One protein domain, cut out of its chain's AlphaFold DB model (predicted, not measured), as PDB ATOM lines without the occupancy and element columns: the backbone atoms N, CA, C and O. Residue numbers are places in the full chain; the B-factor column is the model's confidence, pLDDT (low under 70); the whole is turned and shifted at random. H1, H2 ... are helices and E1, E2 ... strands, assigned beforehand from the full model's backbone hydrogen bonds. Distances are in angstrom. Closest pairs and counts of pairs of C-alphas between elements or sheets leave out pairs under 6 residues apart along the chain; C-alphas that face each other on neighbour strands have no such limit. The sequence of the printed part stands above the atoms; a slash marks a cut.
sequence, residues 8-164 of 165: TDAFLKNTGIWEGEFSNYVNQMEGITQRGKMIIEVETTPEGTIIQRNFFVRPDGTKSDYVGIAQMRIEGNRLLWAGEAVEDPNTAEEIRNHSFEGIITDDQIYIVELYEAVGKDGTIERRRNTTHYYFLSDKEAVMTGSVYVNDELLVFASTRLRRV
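This is residues 8 to 164 of the 165 residues of an uncharacterized protein of Thermococcus celericrescens (UniProt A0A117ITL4). What does the model look like? It is a closed barrel of ten strands, each beside the next round the ring from E1 to E10 and E10 beside E1 again, with the short helix H1 outside it at one of its ends. What is it made of? The 157 printed residues hold one named helix and ten named strands, in the order H1, then E1 to E10; the class is mostly strand, and the strands make a meander, each the antiparallel neighbour of the one before. How large is it? It is compact, with a radius of gyration of the C-alphas of 15.5 A and spans of 43 by 34 by 25 A.

Where are the strands? E1 is residues 16 to 26, E2 32 to 44, E3 50 to 57, E4 63 to 75, E5 78 to 81, E6 94 to 104, E7 108 to 118, E8 124 to 135, E9 140 to 149 and E10 152 to 163. E8 measures 35.6 A from first to last C-alpha, E2 35.4 A and E4 33.2 A, while E5 measures 9.9 A. Where does the ring begin and end? C-alpha 16 is at (163.552, 146.971, 213.877) and C-alpha 163 at (157.384, 144.721, 211.455). Where is the helix? H1 is residues 8 to 12, 6.0 A long, with C-alpha 8 at (160.944, 153.675, 204.028).

How is the ring closed? E10 and E1 are antiparallel at 148 degrees, with N 25 and O 156 2.8 A apart, within hydrogen-bond range. How does E4 pair? E4 bends by 69 degrees at residue 66, and its pairing is staggered: residues 63 to 72 pair with E3, where N 52 and O 70 are 2.8 A apart, and residues 72 to 75 with E5, where N 73 and O 80 are 2.8 A apart. Where does H1 stand? It is on the barrel, outside it, at a height over the sheet of 5.3 A and over none of the strands. The closest C-alphas of H1 and E7 are those of Thr 8 and Gln 108, 6.6 A apart, and its O i to N i+4 pair is within hydrogen-bond range.

How far does it reach? The two C-alphas farthest apart are those of Glu 30 and Pro 46, 46.5 A. Is the printed part whole, and which link is long? It has no cut from residue 8 to residue 164, and the one long link is E5 to E6, with 12 residues between them. Where is confidence low? Residues 84 to 85 are under 70, and the mean pLDDT of the printed part is 92.9.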
ATOM      1  N   THR A   8     159.574 154.196 204.087       91.56
ATOM      2  CA  THR A   8     160.944 153.675 204.028       91.56
ATOM      3  C   THR A   8     161.767 154.096 205.241       91.56
ATOM      4  O   THR A   8     162.582 153.306 205.708       91.56
ATOM      5  N   ASP A   9     161.486 155.254 205.848       90.25
ATOM      6  CA  ASP A   9     162.130 155.669 207.101       90.25
ATOM      7  C   ASP A   9     161.813 154.709 208.258       90.25
ATOM      8  O   ASP A   9     162.673 154.441 209.101       90.25
ATOM      9  N   ALA A  10     160.605 154.134 208.287       87.31
ATOM     10  CA  ALA A  10     160.229 153.127 209.281       87.31
ATOM     11  C   ALA A  10     161.068 151.841 209.167       87.31
ATOM     12  O   ALA A  10     161.221 151.134 210.162       87.31
ATOM     13  N   PHE A  11     161.605 151.562 207.977       92.38
ATOM     14  CA  PHE A  11     162.472 150.420 207.701       92.38
ATOM     15  C   PHE A  11     163.956 150.758 207.855       92.38
ATOM     16  O   PHE A  11     164.663 150.002 208.498       92.38
ATOM     17  N   LEU A  12     164.425 151.876 207.292       92.25
ATOM     18  CA  LEU A  12     165.851 152.206 207.167       92.25
ATOM     19  C   LEU A  12     166.433 152.981 208.355       92.25
ATOM     20  O   LEU A  12     167.612 152.829 208.657       92.25
ATOM     21  N   LYS A  13     165.639 153.853 208.989       88.00
ATOM     22  CA  LYS A  13     166.118 154.803 210.016       88.00
ATOM     23  C   LYS A  13     165.755 154.392 211.439       88.00
ATOM     24  O   LYS A  13     166.008 155.135 212.383       88.00
ATOM     25  N   ASN A  14     165.096 153.251 211.592       85.81
ATOM     26  CA  ASN A  14     164.681 152.735 212.880       85.81
ATOM     27  C   ASN A  14     165.198 151.317 213.032       85.81
ATOM     28  O   ASN A  14     164.934 150.472 212.179       85.81
ATOM     29  N   THR A  15     165.842 151.042 214.163       89.88
ATOM     30  CA  THR A  15     166.147 149.665 214.529       89.88
ATOM     31  C   THR A  15     164.846 148.879 214.639       89.88
ATOM     32  O   THR A  15     163.899 149.306 215.310       89.88
ATOM     33  N   GLY A  16     164.780 147.740 213.963       93.44
ATOM     34  CA  GLY A  16     163.552 146.971 213.877       93.44
ATOM     35  C   GLY A  16     163.761 145.581 213.315       93.44
ATOM     36  O   GLY A  16     164.771 145.282 212.679       93.44
ATOM     37  N   ILE A  17     162.775 144.729 213.572       96.94
ATOM     38  CA  ILE A  17     162.743 143.363 213.053       96.94
ATOM     39  C   ILE A  17     161.517 143.232 212.166       96.94
ATOM     40  O   ILE A  17     160.396 143.538 212.583       96.94
ATOM     41  N   TRP A  18     161.741 142.752 210.950       97.62
ATOM     42  CA  TRP A  18     160.718 142.458 209.965       97.62
ATOM     43  C   TRP A  18     160.727 140.973 209.662       97.62
ATOM     44  O   TRP A  18     161.782 140.387 209.453       97.62
ATOM     45  N   GLU A  19     159.562 140.346 209.612       97.88
ATOM     46  CA  GLU A  19     159.480 138.916 209.343       97.88
ATOM     47  C   GLU A  19     158.310 138.549 208.442       97.88
ATOM     48  O   GLU A  19     157.299 139.249 208.388       97.88
ATOM     49  N   GLY A  20     158.450 137.439 207.727       97.06
ATOM     50  CA  GLY A  20     157.424 136.973 206.808       97.06
ATOM     51  C   GLY A  20     157.713 135.597 206.242       97.06
ATOM     52  O   GLY A  20     158.869 135.230 206.053       97.06
ATOM     53  N   GLU A  21     156.656 134.852 205.940       95.31
ATOM     54  CA  GLU A  21     156.770 133.608 205.180       95.31
ATOM     55  C   GLU A  21     157.136 133.923 203.723       95.31
ATOM     56  O   GLU A  21     156.605 134.865 203.119       95.31
ATOM     57  N   PHE A  22     158.037 133.124 203.161       92.06
ATOM     58  CA  PHE A  22     158.481 133.213 201.779       92.06
ATOM     59  C   PHE A  22     158.169 131.931 201.011       92.06
ATOM     60  O   PHE A  22     158.109 130.825 201.560       92.06
ATOM     61  N   SER A  23     158.021 132.093 199.701       90.19
ATOM     62  CA  SER A  23     158.012 131.000 198.735       90.19
ATOM     63  C   SER A  23     158.900 131.413 197.571       90.19
ATOM     64  O   SER A  23     158.502 132.237 196.749       90.19
ATOM     65  N   ASN A  24     160.104 130.858 197.520       91.94
ATOM     66  CA  ASN A  24     161.094 131.179 196.504       91.94
ATOM     67  C   ASN A  24     161.061 130.118 195.413       91.94
ATOM     68  O   ASN A  24     160.970 128.923 195.702       91.94
ATOM     69  N   TYR A  25     161.191 130.554 194.170       94.81
ATOM     70  CA  TYR A  25     161.607 129.688 193.081       94.81
ATOM     71  C   TYR A  25     163.134 129.656 193.049       94.81
ATOM     72  O   TYR A  25     163.771 130.710 193.045       94.81
ATOM     73  N   VAL A  26     163.712 128.458 193.025       93.25
ATOM     74  CA  VAL A  26     165.150 128.244 192.856       93.25
ATOM     75  C   VAL A  26     165.348 127.412 191.599       93.25
ATOM     76  O   VAL A  26     164.853 126.290 191.508       93.25
ATOM     77  N   ASN A  27     166.078 127.957 190.634       92.38
ATOM     78  CA  ASN A  27     166.401 127.327 189.362       92.38
ATOM     79  C   ASN A  27     167.543 126.311 189.529       92.38
ATOM     80  O   ASN A  27     168.648 126.468 189.020       92.38
ATOM     81  N   GLN A  28     167.277 125.277 190.316       86.88
ATOM     82  CA  GLN A  28     168.124 124.103 190.476       86.88
ATOM     83  C   GLN A  28     167.246 122.866 190.329       86.88
ATOM     84  O   GLN A  28     166.068 122.917 190.675       86.88
ATOM     85  N   MET A  29     167.815 121.758 189.847       81.06
ATOM     86  CA  MET A  29     167.108 120.472 189.716       81.06
ATOM     87  C   MET A  29     165.749 120.613 189.002       81.06
ATOM     88  O   MET A  29     164.724 120.215 189.540       81.06
ATOM     89  N   GLU A  30     165.740 121.240 187.818       82.69
ATOM     90  CA  GLU A  30     164.528 121.539 187.022       82.69
ATOM     91  C   GLU A  30     163.560 122.567 187.647       82.69
ATOM     92  O   GLU A  30     162.498 122.850 187.092       82.69
ATOM     93  N   GLY A  31     163.952 123.197 188.757       87.38
ATOM     94  CA  GLY A  31     163.195 124.241 189.434       87.38
ATOM     95  C   GLY A  31     162.505 123.722 190.691       87.38
ATOM     96  O   GLY A  31     161.517 122.993 190.623       87.38
ATOM     97  N   ILE A  32     162.972 124.162 191.857       90.75
ATOM     98  CA  ILE A  32     162.381 123.806 193.149       90.75
ATOM     99  C   ILE A  32     161.685 125.008 193.782       90.75
ATOM    100  O   ILE A  32     162.110 126.155 193.647       90.75
ATOM    101  N   THR A  33     160.607 124.735 194.517       90.88
ATOM    102  CA  THR A  33     159.986 125.730 195.394       90.88
ATOM    103  C   THR A  33     160.530 125.562 196.804       90.88
ATOM    104  O   THR A  33     160.275 124.550 197.457       90.88
ATOM    105  N   GLN A  34     161.244 126.570 197.288       90.19
ATOM    106  CA  GLN A  34     161.707 126.637 198.666       90.19
ATOM    107  C   GLN A  34     160.721 127.457 199.497       90.19
ATOM    108  O   GLN A  34     160.308 128.541 199.092       90.19
ATOM    109  N   ARG A  35     160.358 126.956 200.677       93.38
ATOM    110  CA  ARG A  35     159.501 127.665 201.634       93.38
ATOM    111  C   ARG A  35     160.211 127.828 202.962       93.38
ATOM    112  O   ARG A  35     161.063 127.013 203.314       93.38
ATOM    113  N   GLY A  36     159.814 128.850 203.698       94.62
ATOM    114  CA  GLY A  36     160.321 129.129 205.028       94.62
ATOM    115  C   GLY A  36     159.946 130.534 205.456       94.62
ATOM    116  O   GLY A  36     159.109 131.183 204.832       94.62
ATOM    117  N   LYS A  37     160.629 131.022 206.483       95.81
ATOM    118  CA  LYS A  37     160.441 132.359 207.032       95.81
ATOM    119  C   LYS A  37     161.702 133.192 206.846       95.81
ATOM    120  O   LYS A  37     162.811 132.734 207.107       95.81
ATOM    121  N   MET A  38     161.525 134.422 206.390       96.31
ATOM    122  CA  MET A  38     162.559 135.447 206.347       96.31
ATOM    123  C   MET A  38     162.468 136.270 207.627       96.31
ATOM    124  O   MET A  38     161.368 136.658 208.030       96.31
ATOM    125  N   ILE A  39     163.613 136.569 208.226       96.94
ATOM    126  CA  ILE A  39     163.748 137.565 209.288       96.94
ATOM    127  C   ILE A  39     164.774 138.586 208.811       96.94
ATOM    128  O   ILE A  39     165.889 138.217 208.456       96.94
ATOM    129  N   ILE A  40     164.393 139.854 208.796       96.94
ATOM    130  CA  ILE A  40     165.246 140.982 208.449       96.94
ATOM    131  C   ILE A  40     165.405 141.833 209.694       96.94
ATOM    132  O   ILE A  40     164.437 142.401 210.201       96.94
ATOM    133  N   GLU A  41     166.631 141.923 210.178       97.00
ATOM    134  CA  GLU A  41     167.005 142.864 211.221       97.00
ATOM    135  C   GLU A  41     167.622 144.087 210.560       97.00
ATOM    136  O   GLU A  41     168.529 143.956 209.738       97.00
ATOM    137  N   VAL A  42     167.130 145.268 210.917       96.19
ATOM    138  CA  VAL A  42     167.732 146.542 210.524       96.19
ATOM    139  C   VAL A  42     168.200 147.240 211.791       96.19
ATOM    140  O   VAL A  42     167.469 147.310 212.778       96.19
ATOM    141  N   GLU A  43     169.420 147.749 211.756       95.25
ATOM    142  CA  GLU A  43     170.048 148.543 212.801       95.25
ATOM    143  C   GLU A  43     170.629 149.813 212.174       95.25
ATOM    144  O   GLU A  43     171.277 149.740 211.133       95.25
ATOM    145  N   THR A  44     170.418 150.975 212.793       92.50
ATOM    146  CA  THR A  44     171.044 152.235 212.366       92.50
ATOM    147  C   THR A  44     172.040 152.683 213.432       92.50
ATOM    148  O   THR A  44     171.651 152.895 214.583       92.50
ATOM    149  N   THR A  45     173.317 152.819 213.073       90.75
ATOM    150  CA  THR A  45     174.366 153.282 213.994       90.75
ATOM    151  C   THR A  45     174.254 154.793 214.248       90.75
ATOM    152  O   THR A  45     173.621 155.503 213.459       90.75
ATOM    153  N   PRO A  46     174.875 155.333 215.318       88.62
ATOM    154  CA  PRO A  46     174.901 156.777 215.577       88.62
ATOM    155  C   PRO A  46     175.488 157.611 214.428       88.62
ATOM    156  O   PRO A  46     175.096 158.760 214.236       88.62
ATOM    157  N   GLU A  47     176.400 157.031 213.648       88.81
ATOM    158  CA  GLU A  47     177.035 157.647 212.477       88.81
ATOM    159  C   GLU A  47     176.129 157.629 211.232       88.81
ATOM    160  O   GLU A  47     176.482 158.206 210.204       88.81
ATOM    161  N   GLY A  48     174.957 156.988 211.312       89.44
ATOM    162  CA  GLY A  48     173.985 156.900 210.224       89.44
ATOM    163  C   GLY A  48     174.190 155.716 209.275       89.44
ATOM    164  O   GLY A  48     173.526 155.659 208.238       89.44
ATOM    165  N   THR A  49     175.069 154.766 209.612       93.81
ATOM    166  CA  THR A  49     175.219 153.512 208.861       93.81
ATOM    167  C   THR A  49     174.050 152.586 209.165       93.81
ATOM    168  O   THR A  49     173.689 152.375 210.319       93.81
ATOM    169  N   ILE A  50     173.465 152.004 208.127       95.00
ATOM    170  CA  ILE A  50     172.367 151.047 208.213       95.00
ATOM    171  C   ILE A  50     172.946 149.655 208.016       95.00
ATOM    172  O   ILE A  50     173.530 149.367 206.974       95.00
ATOM    173  N   ILE A  51     172.762 148.786 208.998       94.31
ATOM    174  CA  ILE A  51     173.162 147.387 208.946       94.31
ATOM    175  C   ILE A  51     171.896 146.553 208.820       94.31
ATOM    176  O   ILE A  51     171.079 146.501 209.739       94.31
ATOM    177  N   GLN A  52     171.739 145.894 207.679       94.69
ATOM    178  CA  GLN A  52     170.664 144.949 207.424       94.69
ATOM    179  C   GLN A  52     171.207 143.522 207.496       94.69
ATOM    180  O   GLN A  52     172.219 143.210 206.867       94.69
ATOM    181  N   ARG A  53     170.523 142.644 208.232       94.75
ATOM    182  CA  ARG A  53     170.836 141.213 208.337       94.75
ATOM    183  C   ARG A  53     169.609 140.391 207.959       94.75
ATOM    184  O   ARG A  53     168.559 140.527 208.580       94.75
ATOM    185  N   ASN A  54     169.753 139.537 206.955       94.25
ATOM    186  CA  ASN A  54     168.706 138.678 206.419       94.25
ATOM    187  C   ASN A  54     168.967 137.231 206.847       94.25
ATOM    188  O   ASN A  54     169.976 136.637 206.466       94.25
ATOM    189  N   PHE A  55     168.033 136.658 207.599       94.69
ATOM    190  CA  PHE A  55     168.082 135.283 208.077       94.69
ATOM    191  C   PHE A  55     166.981 134.457 207.424       94.69
ATOM    192  O   PHE A  55     165.806 134.836 207.428       94.69
ATOM    193  N   PHE A  56     167.356 133.278 206.939       93.25
ATOM    194  CA  PHE A  56     166.423 132.298 206.399       93.25
ATOM    195  C   PHE A  56     166.150 131.228 207.449       93.25
ATOM    196  O   PHE A  56     167.078 130.627 207.987       93.25
ATOM    197  N   VAL A  57     164.880 130.970 207.732       94.88
ATOM    198  CA  VAL A  57     164.432 129.932 208.662       94.88
ATOM    199  C   VAL A  57     163.659 128.886 207.875       94.88
ATOM    200  O   VAL A  57     162.725 129.211 207.142       94.88
ATOM    201  N   ARG A  58     164.066 127.626 207.998       92.06
ATOM    202  CA  ARG A  58     163.413 126.485 207.348       92.06
ATOM    203  C   ARG A  58     162.043 126.197 207.986       92.06
ATOM    204  O   ARG A  58     161.789 126.645 209.105       92.06
ATOM    205  N   PRO A  59     161.158 125.431 207.318       91.75
ATOM    206  CA  PRO A  59     159.831 125.103 207.853       91.75
ATOM    207  C   PRO A  59     159.845 124.351 209.194       91.75
ATOM    208  O   PRO A  59     158.871 124.409 209.935       91.75
ATOM    209  N   ASP A  60     160.939 123.655 209.512       92.88
ATOM    210  CA  ASP A  60     161.166 122.975 210.795       92.88
ATOM    211  C   ASP A  60     161.642 123.922 211.918       92.88
ATOM    212  O   ASP A  60     161.842 123.489 213.053       92.88
ATOM    213  N   GLY A  61     161.808 125.216 211.624       92.19
ATOM    214  CA  GLY A  61     162.275 126.238 212.560       92.19
ATOM    215  C   GLY A  61     163.796 126.396 212.619       92.19
ATOM    216  O   GLY A  61     164.285 127.289 213.314       92.19
ATOM    217  N   THR A  62     164.567 125.583 211.893       94.19
ATOM    218  CA  THR A  62     166.030 125.684 211.880       94.19
ATOM    219  C   THR A  62     166.488 126.886 211.052       94.19
ATOM    220  O   THR A  62     166.127 127.033 209.881       94.19
ATOM    221  N   LYS A  63     167.325 127.748 211.643       93.25
ATOM    222  CA  LYS A  63     167.982 128.850 210.921       93.25
ATOM    223  C   LYS A  63     169.023 128.298 209.940       93.25
ATOM    224  O   LYS A  63     169.705 127.321 210.236       93.25
ATOM    225  N   SER A  64     169.116 128.899 208.759       90.25
ATOM    226  CA  SER A  64     170.214 128.663 207.822       90.25
ATOM    227  C   SER A  64     171.522 129.193 208.406       90.25
ATOM    228  O   SER A  64     171.508 130.212 209.097       90.25
ATOM    229  N   ASP A  65     172.635 128.541 208.075       88.06
ATOM    230  CA  ASP A  65     173.975 129.038 208.404       88.06
ATOM    231  C   ASP A  65     174.347 130.265 207.555       88.06
ATOM    232  O   ASP A  65     175.218 131.042 207.928       88.06
ATOM    233  N   TYR A  66     173.650 130.464 206.431       86.06
ATOM    234  CA  TYR A  66     173.803 131.641 205.582       86.06
ATOM    235  C   TYR A  66     173.070 132.858 206.159       86.06
ATOM    236  O   TYR A  66     171.859 132.800 206.412       86.06
ATOM    237  N   VAL A  67     173.783 133.982 206.260       89.31
ATOM    238  CA  VAL A  67     173.247 135.296 206.628       89.31
ATOM    239  C   VAL A  67     173.615 136.313 205.550       89.31
ATOM    240  O   VAL A  67     174.789 136.581 205.296       89.31
ATOM    241  N   GLY A  68     172.601 136.924 204.936       88.69
ATOM    242  CA  GLY A  68     172.818 138.058 204.037       88.69
ATOM    243  C   GLY A  68     173.060 139.319 204.858       88.69
ATOM    244  O   GLY A  68     172.208 139.671 205.672       88.69
ATOM    245  N   ILE A  69     174.189 139.999 204.669       89.44
ATOM    246  CA  ILE A  69     174.525 141.220 205.415       89.44
ATOM    247  C   ILE A  69     174.752 142.355 204.426       89.44
ATOM    248  O   ILE A  69     175.602 142.242 203.549       89.44
ATOM    249  N   ALA A  70     174.033 143.461 204.606       90.31
ATOM    250  CA  ALA A  70     174.263 144.687 203.855       90.31
ATOM    251  C   ALA A  70     174.560 145.849 204.805       90.31
ATOM    252  O   ALA A  70     173.826 146.074 205.767       90.31
ATOM    253  N   GLN A  71     175.630 146.593 204.524       92.38
ATOM    254  CA  GLN A  71     175.972 147.830 205.224       92.38
ATOM    255  C   GLN A  71     175.801 148.997 204.263       92.38
ATOM    256  O   GLN A  71     176.442 149.050 203.214       92.38
ATOM    257  N   MET A  72     174.918 149.925 204.606       94.62
ATOM    258  CA  MET A  72     174.456 150.969 203.701       94.62
ATOM    259  C   MET A  72     174.528 152.344 204.357       94.62
ATOM    260  O   MET A  72     174.441 152.473 205.575       94.62
ATOM    261  N   ARG A  73     174.613 153.389 203.539       94.56
ATOM    262  CA  ARG A  73     174.393 154.780 203.947       94.56
ATOM    263  C   ARG A  73     173.358 155.434 203.042       94.56
ATOM    264  O   ARG A  73     173.266 155.092 201.862       94.56
ATOM    265  N   ILE A  74     172.603 156.382 203.586       94.81
ATOM    266  CA  ILE A  74     171.646 157.181 202.814       94.81
ATOM    267  C   ILE A  74     172.331 158.462 202.344       94.81
ATOM    268  O   ILE A  74     172.848 159.225 203.158       94.81
ATOM    269  N   GLU A  75     172.274 158.732 201.042       94.56
ATOM    270  CA  GLU A  75     172.687 160.004 200.448       94.56
ATOM    271  C   GLU A  75     171.549 160.547 199.574       94.56
ATOM    272  O   GLU A  75     171.316 160.089 198.454       94.56
ATOM    273  N   GLY A  76     170.777 161.494 200.116       93.31
ATOM    274  CA  GLY A  76     169.551 161.970 199.476       93.31
ATOM    275  C   GLY A  76     168.530 160.841 199.316       93.31
ATOM    276  O   GLY A  76     168.060 160.282 200.303       93.31
ATOM    277  N   ASN A  77     168.192 160.508 198.070       95.00
ATOM    278  CA  ASN A  77     167.297 159.405 197.715       95.00
ATOM    279  C   ASN A  77     168.048 158.130 197.284       95.00
ATOM    280  O   ASN A  77     167.450 157.263 196.651       95.00
ATOM    281  N   ARG A  78     169.348 158.015 197.582       96.69
ATOM    282  CA  ARG A  78     170.167 156.846 197.237       96.69
ATOM    283  C   ARG A  78     170.578 156.066 198.482       96.69
ATOM    284  O   ARG A  78     170.874 156.658 199.519       96.69
ATOM    285  N   LEU A  79     170.629 154.744 198.351       95.62
ATOM    286  CA  LEU A  79     171.334 153.840 199.260       95.62
ATOM    287  C   LEU A  79     172.668 153.475 198.626       95.62
ATOM    288  O   LEU A  79     172.709 152.964 197.509       95.62
ATOM    289  N   LEU A  80     173.754 153.733 199.338       94.94
ATOM    290  CA  LEU A  80     175.102 153.425 198.880       94.94
ATOM    291  C   LEU A  80     175.743 152.412 199.812       94.94
ATOM    292  O   LEU A  80     175.451 152.394 201.007       94.94
ATOM    293  N   TRP A  81     176.651 151.615 199.267       91.75
ATOM    294  CA  TRP A  81     177.466 150.707 200.058       91.75
ATOM    295  C   TRP A  81     178.317 151.467 201.076       91.75
ATOM    296  O   TRP A  81     178.942 152.482 200.752       91.75
ATOM    297  N   ALA A  82     178.331 150.971 202.308       89.50
ATOM    298  CA  ALA A  82     179.165 151.483 203.391       89.50
ATOM    299  C   ALA A  82     180.234 150.475 203.851       89.50
ATOM    300  O   ALA A  82     181.063 150.830 204.682       89.50
ATOM    301  N   GLY A  83     180.217 149.239 203.340       76.50
ATOM    302  CA  GLY A  83     181.174 148.196 203.712       76.50
ATOM    303  C   GLY A  83     182.438 148.165 202.844       76.50
ATOM    304  O   GLY A  83     182.508 148.768 201.779       76.50
ATOM    305  N   GLU A  84     183.427 147.390 203.279       63.84
ATOM    306  CA  GLU A  84     184.664 147.091 202.535       63.84
ATOM    307  C   GLU A  84     184.841 145.571 202.366       63.84
ATOM    308  O   GLU A  84     185.953 145.052 202.429       63.84
ATOM    309  N   ALA A  85     183.740 144.816 202.250       66.75
ATOM    310  CA  ALA A  85     183.813 143.358 202.215       66.75
ATOM    311  C   ALA A  85     184.583 142.879 200.971       66.75
ATOM    312  O   ALA A  85     184.078 142.926 199.854       66.75
ATOM    313  N   VAL A  86     185.814 142.427 201.200       78.81
ATOM    314  CA  VAL A  86     186.693 141.768 200.222       78.81
ATOM    315  C   VAL A  86     186.532 140.246 200.229       78.81
ATOM    316  O   VAL A  86     187.041 139.573 199.341       78.81
ATOM    317  N   GLU A  87     185.802 139.699 201.204       85.19
ATOM    318  CA  GLU A  87     185.519 138.269 201.348       85.19
ATOM    319  C   GLU A  87     184.070 138.064 201.823       85.19
ATOM    320  O   GLU A  87     183.591 138.797 202.695       85.19
ATOM    321  N   ASP A  88     183.366 137.084 201.249       81.88
ATOM    322  CA  ASP A  88     182.027 136.688 201.688       81.88
ATOM    323  C   ASP A  88     182.137 135.912 203.014       81.88
ATOM    324  O   ASP A  88     182.740 134.836 203.052       81.88
ATOM    325  N   PRO A  89     181.531 136.398 204.111       82.12
ATOM    326  CA  PRO A  89     181.638 135.752 205.416       82.12
ATOM    327  C   PRO A  89     180.975 134.366 205.476       82.12
ATOM    328  O   PRO A  89     181.230 133.615 206.417       82.12
ATOM    329  N   ASN A  90     180.117 134.019 204.513       83.25
ATOM    330  CA  ASN A  90     179.417 132.738 204.460       83.25
ATOM    331  C   ASN A  90     180.208 131.669 203.699       83.25
ATOM    332  O   ASN A  90     180.133 130.491 204.048       83.25
ATOM    333  N   THR A  91     180.931 132.053 202.645       83.62
ATOM    334  CA  THR A  91     181.606 131.106 201.736       83.62
ATOM    335  C   THR A  91     183.131 131.199 201.784       83.62
ATOM    336  O   THR A  91     183.809 130.287 201.306       83.62
ATOM    337  N   ALA A  92     183.678 132.257 202.395       86.62
ATOM    338  CA  ALA A  92     185.089 132.637 202.321       86.62
ATOM    339  C   ALA A  92     185.586 132.815 200.870       86.62
ATOM    340  O   ALA A  92     186.759 132.579 200.571       86.62
ATOM    341  N   GLU A  93     184.674 133.158 199.953       91.12
ATOM    342  CA  GLU A  93     184.991 133.536 198.573       91.12
ATOM    343  C   GLU A  93     185.464 134.988 198.547       91.12
ATOM    344  O   GLU A  93     184.881 135.848 199.207       91.12
ATOM    345  N   GLU A  94     186.492 135.279 197.755       93.25
ATOM    346  CA  GLU A  94     186.913 136.663 197.537       93.25
ATOM    347  C   GLU A  94     185.851 137.393 196.700       93.25
ATOM    348  O   GLU A  94     185.372 136.866 195.692       93.25
ATOM    349  N   ILE A  95     185.510 138.617 197.105       91.81
ATOM    350  CA  ILE A  95     184.574 139.492 196.396       91.81
ATOM    351  C   ILE A  95     185.368 140.528 195.597       91.81
ATOM    352  O   ILE A  95     186.110 141.336 196.158       91.81
ATOM    353  N   ARG A  96     185.173 140.546 194.276       92.81
ATOM    354  CA  ARG A  96     185.778 141.524 193.357       92.81
ATOM    355  C   ARG A  96     184.724 142.332 192.616       92.81
ATOM    356  O   ARG A  96     183.577 141.913 192.488       92.81
ATOM    357  N   ASN A  97     185.145 143.490 192.099       92.38
ATOM    358  CA  ASN A  97     184.324 144.358 191.248       92.38
ATOM    359  C   ASN A  97     182.941 144.666 191.856       92.38
ATOM    360  O   ASN A  97     181.947 144.766 191.139       92.38
ATOM    361  N   HIS A  98     182.888 144.792 193.189       92.38
ATOM    362  CA  HIS A  98     181.649 145.013 193.925       92.38
ATOM    363  C   HIS A  98     181.062 146.382 193.587       92.38
ATOM    364  O   HIS A  98     181.729 147.416 193.661       92.38
ATOM    365  N   SER A  99     179.797 146.375 193.197       92.44
ATOM    366  CA  SER A  99     178.990 147.553 192.939       92.44
ATOM    367  C   SER A  99     177.649 147.353 193.613       92.44
ATOM    368  O   SER A  99     176.987 146.339 193.416       92.44
ATOM    369  N   PHE A 100     177.243 148.330 194.412       94.12
ATOM    370  CA  PHE A 100     175.971 148.308 195.110       94.12
ATOM    371  C   PHE A 100     175.360 149.701 195.058       94.12
ATOM    372  O   PHE A 100     175.991 150.696 195.431       94.12
ATOM    373  N   GLU A 101     174.112 149.757 194.616       94.38
ATOM    374  CA  GLU A 101     173.321 150.975 194.555       94.38
ATOM    375  C   GLU A 101     171.865 150.665 194.876       94.38
ATOM    376  O   GLU A 101     171.307 149.664 194.429       94.38
ATOM    377  N   GLY A 102     171.220 151.565 195.610       97.12
ATOM    378  CA  GLY A 102     169.779 151.564 195.748       97.12
ATOM    379  C   GLY A 102     169.150 152.938 195.580       97.12
ATOM    380  O   GLY A 102     169.793 153.972 195.751       97.12
ATOM    381  N   ILE A 103     167.862 152.927 195.259       97.69
ATOM    382  CA  ILE A 103     166.999 154.098 195.126       97.69
ATOM    383  C   ILE A 103     165.908 154.003 196.190       97.69
ATOM    384  O   ILE A 103     165.279 152.957 196.362       97.69
ATOM    385  N   ILE A 104     165.683 155.116 196.877       96.94
ATOM    386  CA  ILE A 104     164.681 155.289 197.922       96.94
ATOM    387  C   ILE A 104     163.599 156.233 197.400       96.94
ATOM    388  O   ILE A 104     163.880 157.291 196.834       96.94
ATOM    389  N   THR A 105     162.349 155.864 197.631       95.69
ATOM    390  CA  THR A 105     161.178 156.739 197.485       95.69
ATOM    391  C   THR A 105     160.397 156.731 198.799       95.69
ATOM    392  O   THR A 105     160.823 156.100 199.760       95.69
ATOM    393  N   ASP A 106     159.251 157.401 198.882       93.88
ATOM    394  CA  ASP A 106     158.472 157.412 200.129       93.88
ATOM    395  C   ASP A 106     157.901 156.038 200.515       93.88
ATOM    396  O   ASP A 106     157.618 155.795 201.692       93.88
ATOM    397  N   ASP A 107     157.719 155.134 199.547       95.75
ATOM    398  CA  ASP A 107     157.086 153.832 199.752       95.75
ATOM    399  C   ASP A 107     157.791 152.656 199.071       95.75
ATOM    400  O   ASP A 107     157.277 151.538 199.112       95.75
ATOM    401  N   GLN A 108     158.966 152.870 198.482       97.38
ATOM    402  CA  GLN A 108     159.740 151.807 197.851       97.38
ATOM    403  C   GLN A 108     161.237 151.972 198.060       97.38
ATOM    404  O   GLN A 108     161.761 153.086 198.076       97.38
ATOM    405  N   ILE A 109     161.915 150.830 198.130       97.88
ATOM    406  CA  ILE A 109     163.371 150.727 198.067       97.88
ATOM    407  C   ILE A 109     163.706 149.716 196.979       97.88
ATOM    408  O   ILE A 109     163.233 148.584 197.041       97.88
ATOM    409  N   TYR A 110     164.538 150.100 196.020       97.94
ATOM    410  CA  TYR A 110     165.095 149.190 195.022       97.94
ATOM    411  C   TYR A 110     166.608 149.156 195.173       97.94
ATOM    412  O   TYR A 110     167.219 150.216 195.230       97.94
ATOM    413  N   ILE A 111     167.202 147.971 195.254       97.56
ATOM    414  CA  ILE A 111     168.639 147.750 195.438       97.56
ATOM    415  C   ILE A 111     169.127 146.813 194.341       97.56
ATOM    416  O   ILE A 111     168.486 145.795 194.066       97.56
ATOM    417  N   VAL A 112     170.281 147.134 193.765       97.00
ATOM    418  CA  VAL A 112     171.053 146.277 192.866       97.00
ATOM    419  C   VAL A 112     172.454 146.136 193.431       97.00
ATOM    420  O   VAL A 112     173.108 147.123 193.757       97.00
ATOM    421  N   GLU A 113     172.910 144.899 193.505       95.19
ATOM    422  CA  GLU A 113     174.261 144.527 193.877       95.19
ATOM    423  C   GLU A 113     174.840 143.623 192.790       95.19
ATOM    424  O   GLU A 113     174.186 142.694 192.309       95.19
ATOM    425  N   LEU A 114     176.064 143.919 192.383       95.38
ATOM    426  CA  LEU A 114     176.819 143.238 191.344       95.38
ATOM    427  C   LEU A 114     178.211 142.963 191.889       95.38
ATOM    428  O   LEU A 114     178.843 143.866 192.430       95.38
ATOM    429  N   TYR A 115     178.693 141.738 191.744       94.50
ATOM    430  CA  TYR A 115     180.048 141.383 192.149       94.50
ATOM    431  C   TYR A 115     180.508 140.098 191.481       94.50
ATOM    432  O   TYR A 115     179.723 139.352 190.897       94.50
ATOM    433  N   GLU A 116     181.799 139.834 191.590       95.56
ATOM    434  CA  GLU A 116     182.402 138.558 191.249       95.56
ATOM    435  C   GLU A 116     182.771 137.825 192.534       95.56
ATOM    436  O   GLU A 116     183.454 138.392 193.386       95.56
ATOM    437  N   ALA A 117     182.320 136.579 192.666       94.69
ATOM    438  CA  ALA A 117     182.783 135.661 193.697       94.69
ATOM    439  C   ALA A 117     183.898 134.791 193.110       94.69
ATOM    440  O   ALA A 117     183.701 134.146 192.076       94.69
ATOM    441  N   VAL A 118     185.070 134.800 193.743       95.19
ATOM    442  CA  VAL A 118     186.233 134.021 193.308       95.19
ATOM    443  C   VAL A 118     186.439 132.849 194.261       95.19
ATOM    444  O   VAL A 118     186.765 133.026 195.438       95.19
ATOM    445  N   GLY A 119     186.244 131.643 193.733       92.00
ATOM    446  CA  GLY A 119     186.452 130.393 194.448       92.00
ATOM    447  C   GLY A 119     187.933 130.114 194.714       92.00
ATOM    448  O   GLY A 119     188.829 130.606 194.024       92.00
ATOM    449  N   LYS A 120     188.213 129.256 195.702       89.62
ATOM    450  CA  LYS A 120     189.590 128.853 196.062       89.62
ATOM    451  C   LYS A 120     190.325 128.105 194.944       89.62
ATOM    452  O   LYS A 120     191.550 128.053 194.946       89.62
ATOM    453  N   ASP A 121     189.583 127.515 194.015       92.56
ATOM    454  CA  ASP A 121     190.090 126.852 192.812       92.56
ATOM    455  C   ASP A 121     190.310 127.820 191.632       92.56
ATOM    456  O   ASP A 121     190.751 127.398 190.563       92.56
ATOM    457  N   GLY A 122     190.034 129.115 191.823       92.25
ATOM    458  CA  GLY A 122     190.157 130.158 190.809       92.25
ATOM    459  C   GLY A 122     188.937 130.305 189.899       92.25
ATOM    460  O   GLY A 122     188.990 131.105 188.963       92.25
ATOM    461  N   THR A 123     187.850 129.565 190.142       95.19
ATOM    462  CA  THR A 123     186.576 129.789 189.446       95.19
ATOM    463  C   THR A 123     186.024 131.176 189.769       95.19
ATOM    464  O   THR A 123     186.189 131.679 190.878       95.19
ATOM    465  N   ILE A 124     185.402 131.822 188.780       96.31
ATOM    466  CA  ILE A 124     184.817 133.157 188.929       96.31
ATOM    467  C   ILE A 124     183.341 133.080 188.566       96.31
ATOM    468  O   ILE A 124     182.988 132.686 187.451       96.31
ATOM    469  N   GLU A 125     182.490 133.501 189.493       96.31
ATOM    470  CA  GLU A 125     181.053 133.625 189.288       96.31
ATOM    471  C   GLU A 125     180.633 135.090 189.325       96.31
ATOM    472  O   GLU A 125     180.827 135.780 190.327       96.31
ATOM    473  N   ARG A 126     179.996 135.566 188.252       96.69
ATOM    474  CA  ARG A 126     179.371 136.894 188.236       96.69
ATOM    475  C   ARG A 126     178.015 136.805 188.915       96.69
ATOM    476  O   ARG A 126     177.128 136.118 188.413       96.69
ATOM    477  N   ARG A 127     177.839 137.502 190.031       95.62
ATOM    478  CA  ARG A 127     176.594 137.526 190.796       95.62
ATOM    479  C   ARG A 127     175.895 138.869 190.629       95.62
ATOM    480  O   ARG A 127     176.521 139.927 190.675       95.62
ATOM    481  N   ARG A 128     174.578 138.816 190.426       96.50
ATOM    482  CA  ARG A 128     173.692 139.984 190.458       96.50
ATOM    483  C   ARG A 128     172.536 139.709 191.398       96.50
ATOM    484  O   ARG A 128     171.677 138.885 191.080       96.50
ATOM    485  N   ASN A 129     172.474 140.465 192.482       95.31
ATOM    486  CA  ASN A 129     171.370 140.442 193.425       95.31
ATOM    487  C   ASN A 129     170.533 141.703 193.235       95.31
ATOM    488  O   ASN A 129     171.057 142.812 193.191       95.31
ATOM    489  N   THR A 130     169.218 141.558 193.144       97.00
ATOM    490  CA  THR A 130     168.300 142.697 193.197       97.00
ATOM    491  C   THR A 130     167.317 142.486 194.323       97.00
ATOM    492  O   THR A 130     166.738 141.404 194.410       97.00
ATOM    493  N   THR A 131     167.053 143.517 195.114       96.75
ATOM    494  CA  THR A 131     166.013 143.482 196.146       96.75
ATOM    495  C   THR A 131     165.088 144.673 195.973       96.75
ATOM    496  O   THR A 131     165.548 145.802 195.841       96.75
ATOM    497  N   HIS A 132     163.780 144.437 195.991       97.75
ATOM    498  CA  HIS A 132     162.773 145.492 195.926       97.75
ATOM    499  C   HIS A 132     161.795 145.354 197.080       97.75
ATOM    500  O   HIS A 132     161.123 144.332 197.205       97.75
ATOM    501  N   TYR A 133     161.691 146.397 197.894       97.81
ATOM    502  CA  TYR A 133     160.672 146.554 198.920       97.81
ATOM    503  C   TYR A 133     159.568 147.492 198.434       97.81
ATOM    504  O   TYR A 133     159.848 148.624 198.047       97.81
ATOM    505  N   TYR A 134     158.322 147.039 198.523       97.38
ATOM    506  CA  TYR A 134     157.112 147.835 198.331       97.38
ATOM    507  C   TYR A 134     156.384 147.971 199.669       97.38
ATOM    508  O   TYR A 134     155.841 146.991 200.184       97.38
ATOM    509  N   PHE A 135     156.358 149.169 200.243       96.75
ATOM    510  CA  PHE A 135     155.787 149.427 201.562       96.75
ATOM    511  C   PHE A 135     154.286 149.727 201.480       96.75
ATOM    512  O   PHE A 135     153.836 150.791 201.038       96.75
ATOM    513  N   LEU A 136     153.492 148.791 201.995       95.25
ATOM    514  CA  LEU A 136     152.044 148.941 202.133       95.25
ATOM    515  C   LEU A 136     151.711 149.896 203.291       95.25
ATOM    516  O   LEU A 136     150.775 150.688 203.200       95.25
ATOM    517  N   SER A 137     152.519 149.864 204.354       94.88
ATOM    518  CA  SER A 137     152.454 150.762 205.515       94.88
ATOM    519  C   SER A 137     153.837 150.908 206.168       94.88
ATOM    520  O   SER A 137     154.818 150.357 205.679       94.88
ATOM    521  N   ASP A 138     153.915 151.612 207.297       92.12
ATOM    522  CA  ASP A 138     155.104 151.684 208.162       92.12
ATOM    523  C   ASP A 138     155.420 150.361 208.895       92.12
ATOM    524  O   ASP A 138     156.448 150.244 209.565       92.12
ATOM    525  N   LYS A 139     154.538 149.359 208.781       94.75
ATOM    526  CA  LYS A 139     154.651 148.049 209.439       94.75
ATOM    527  C   LYS A 139     154.538 146.869 208.486       94.75
ATOM    528  O   LYS A 139     154.613 145.730 208.937       94.75
ATOM    529  N   GLU A 140     154.320 147.105 207.197       96.44
ATOM    530  CA  GLU A 140     154.112 146.031 206.229       96.44
ATOM    531  C   GLU A 140     154.730 146.359 204.871       96.44
ATOM    532  O   GLU A 140     154.527 147.450 204.336       96.44
ATOM    533  N   ALA A 141     155.438 145.383 204.302       97.19
ATOM    534  CA  ALA A 141     156.066 145.488 202.994       97.19
ATOM    535  C   ALA A 141     155.976 144.171 202.216       97.19
ATOM    536  O   ALA A 141     155.930 143.084 202.794       97.19
ATOM    537  N   VAL A 142     155.993 144.259 200.892       96.94
ATOM    538  CA  VAL A 142     156.287 143.127 200.010       96.94
ATOM    539  C   VAL A 142     157.732 143.263 199.564       96.94
ATOM    540  O   VAL A 142     158.097 144.269 198.962       96.94
ATOM    541  N   MET A 143     158.551 142.265 199.871       96.88
ATOM    542  CA  MET A 143     159.918 142.161 199.382       96.88
ATOM    543  C   MET A 143     159.957 141.169 198.230       96.88
ATOM    544  O   MET A 143     159.493 140.038 198.373       96.88
ATOM    545  N   THR A 144     160.556 141.573 197.121       96.88
ATOM    546  CA  THR A 144     160.961 140.662 196.050       96.88
ATOM    547  C   THR A 144     162.474 140.659 195.936       96.88
ATOM    548  O   THR A 144     163.123 141.673 196.195       96.88
ATOM    549  N   GLY A 145     163.035 139.509 195.585       95.62
ATOM    550  CA  GLY A 145     164.467 139.327 195.413       95.62
ATOM    551  C   GLY A 145     164.747 138.535 194.149       95.62
ATOM    552  O   GLY A 145     164.004 137.608 193.832       95.62
ATOM    553  N   SER A 146     165.812 138.871 193.433       96.88
ATOM    554  CA  SER A 146     166.324 138.007 192.374       96.88
ATOM    555  C   SER A 146     167.831 137.863 192.480       96.88
ATOM    556  O   SER A 146     168.521 138.833 192.784       96.88
ATOM    557  N   VAL A 147     168.316 136.646 192.269       95.31
ATOM    558  CA  VAL A 147     169.740 136.307 192.269       95.31
ATOM    559  C   VAL A 147     170.046 135.691 190.923       95.31
ATOM    560  O   VAL A 147     169.392 134.723 190.527       95.31
ATOM    561  N   TYR A 148     171.031 136.248 190.234       97.06
ATOM    562  CA  TYR A 148     171.574 135.698 189.002       97.06
ATOM    563  C   TYR A 148     173.025 135.298 189.220       97.06
ATOM    564  O   TYR A 148     173.774 136.043 189.852       97.06
ATOM    565  N   VAL A 149     173.411 134.161 188.652       96.12
ATOM    566  CA  VAL A 149     174.793 133.684 188.593       96.12
ATOM    567  C   VAL A 149     175.144 133.508 187.123       96.12
ATOM    568  O   VAL A 149     174.433 132.825 186.395       96.12
ATOM    569  N   ASN A 150     176.211 134.164 186.670       96.50
ATOM    570  CA  ASN A 150     176.658 134.160 185.276       96.50
ATOM    571  C   ASN A 150     175.543 134.521 184.276       96.50
ATOM    572  O   ASN A 150     175.427 133.913 183.219       96.50
ATOM    573  N   ASP A 151     174.750 135.543 184.618       95.31
ATOM    574  CA  ASP A 151     173.589 136.042 183.862       95.31
ATOM    575  C   ASP A 151     172.376 135.092 183.798       95.31
ATOM    576  O   ASP A 151     171.356 135.438 183.198       95.31
ATOM    577  N   GLU A 152     172.417 133.954 184.492       96.06
ATOM    578  CA  GLU A 152     171.296 133.020 184.608       96.06
ATOM    579  C   GLU A 152     170.556 133.209 185.933       96.06
ATOM    580  O   GLU A 152     171.170 133.344 186.992       96.06
ATOM    581  N   LEU A 153     169.219 133.235 185.890       95.38
ATOM    582  CA  LEU A 153     168.400 133.342 187.098       95.38
ATOM    583  C   LEU A 153     168.611 132.095 187.959       95.38
ATOM    584  O   LEU A 153     168.290 130.993 187.521       95.38
ATOM    585  N   LEU A 154     169.072 132.285 189.193       95.69
ATOM    586  CA  LEU A 154     169.190 131.237 190.202       95.69
ATOM    587  C   LEU A 154     168.010 131.263 191.174       95.69
ATOM    588  O   LEU A 154     167.441 130.217 191.466       95.69
ATOM    589  N   VAL A 155     167.633 132.436 191.687       94.62
ATOM    590  CA  VAL A 155     166.550 132.565 192.677       94.62
ATOM    591  C   VAL A 155     165.622 133.700 192.294       94.62
ATOM    592  O   VAL A 155     166.081 134.795 191.981       94.62
ATOM    593  N   PHE A 156     164.318 133.462 192.407       95.75
ATOM    594  CA  PHE A 156     163.315 134.511 192.535       95.75
ATOM    595  C   PHE A 156     162.562 134.329 193.853       95.75
ATOM    596  O   PHE A 156     161.951 133.289 194.101       95.75
ATOM    597  N   ALA A 157     162.621 135.342 194.707       93.31
ATOM    598  CA  ALA A 157     162.055 135.342 196.044       93.31
ATOM    599  C   ALA A 157     160.916 136.353 196.157       93.31
ATOM    600  O   ALA A 157     160.985 137.449 195.598       93.31
ATOM    601  N   SER A 158     159.892 135.999 196.929       94.12
ATOM    602  CA  SER A 158     158.814 136.909 197.311       94.12
ATOM    603  C   SER A 158     158.389 136.632 198.746       94.12
ATOM    604  O   SER A 158     158.040 135.501 199.097       94.12
ATOM    605  N   THR A 159     158.359 137.690 199.550       96.25
ATOM    606  CA  THR A 159     158.059 137.626 200.978       96.25
ATOM    607  C   THR A 159     157.162 138.787 201.368       96.25
ATOM    608  O   THR A 159     157.474 139.947 201.093       96.25
ATOM    609  N   ARG A 160     156.066 138.500 202.072       95.94
ATOM    610  CA  ARG A 160     155.275 139.541 202.735       95.94
ATOM    611  C   ARG A 160     155.803 139.735 204.149       95.94
ATOM    612  O   ARG A 160     155.618 138.868 204.995       95.94
ATOM    613  N   LEU A 161     156.451 140.867 204.384       97.38
ATOM    614  CA  LEU A 161     157.097 141.213 205.641       97.38
ATOM    615  C   LEU A 161     156.172 142.040 206.526       97.38
ATOM    616  O   LEU A 161     155.487 142.950 206.054       97.38
ATOM    617  N   ARG A 162     156.223 141.776 207.829       97.56
ATOM    618  CA  ARG A 162     155.606 142.593 208.870       97.56
ATOM    619  C   ARG A 162     156.641 142.992 209.900       97.56
ATOM    620  O   ARG A 162     157.443 142.164 210.322       97.56
ATOM    621  N   ARG A 163     156.580 144.241 210.341       95.50
ATOM    622  CA  ARG A 163     157.384 144.721 211.455       95.50
ATOM    623  C   ARG A 163     156.850 144.133 212.759       95.50
ATOM    624  O   ARG A 163     155.675 144.308 213.080       95.50
ATOM    625  N   VAL A 164     157.713 143.451 213.499       94.50
ATOM    626  CA  VAL A 164     157.390 142.837 214.798       94.50
ATOM    627  C   VAL A 164     158.079 143.529 215.969       94.50
ATOM    628  O   VAL A 164     157.661 143.348 217.112       94.50
TER     629      VAL A 164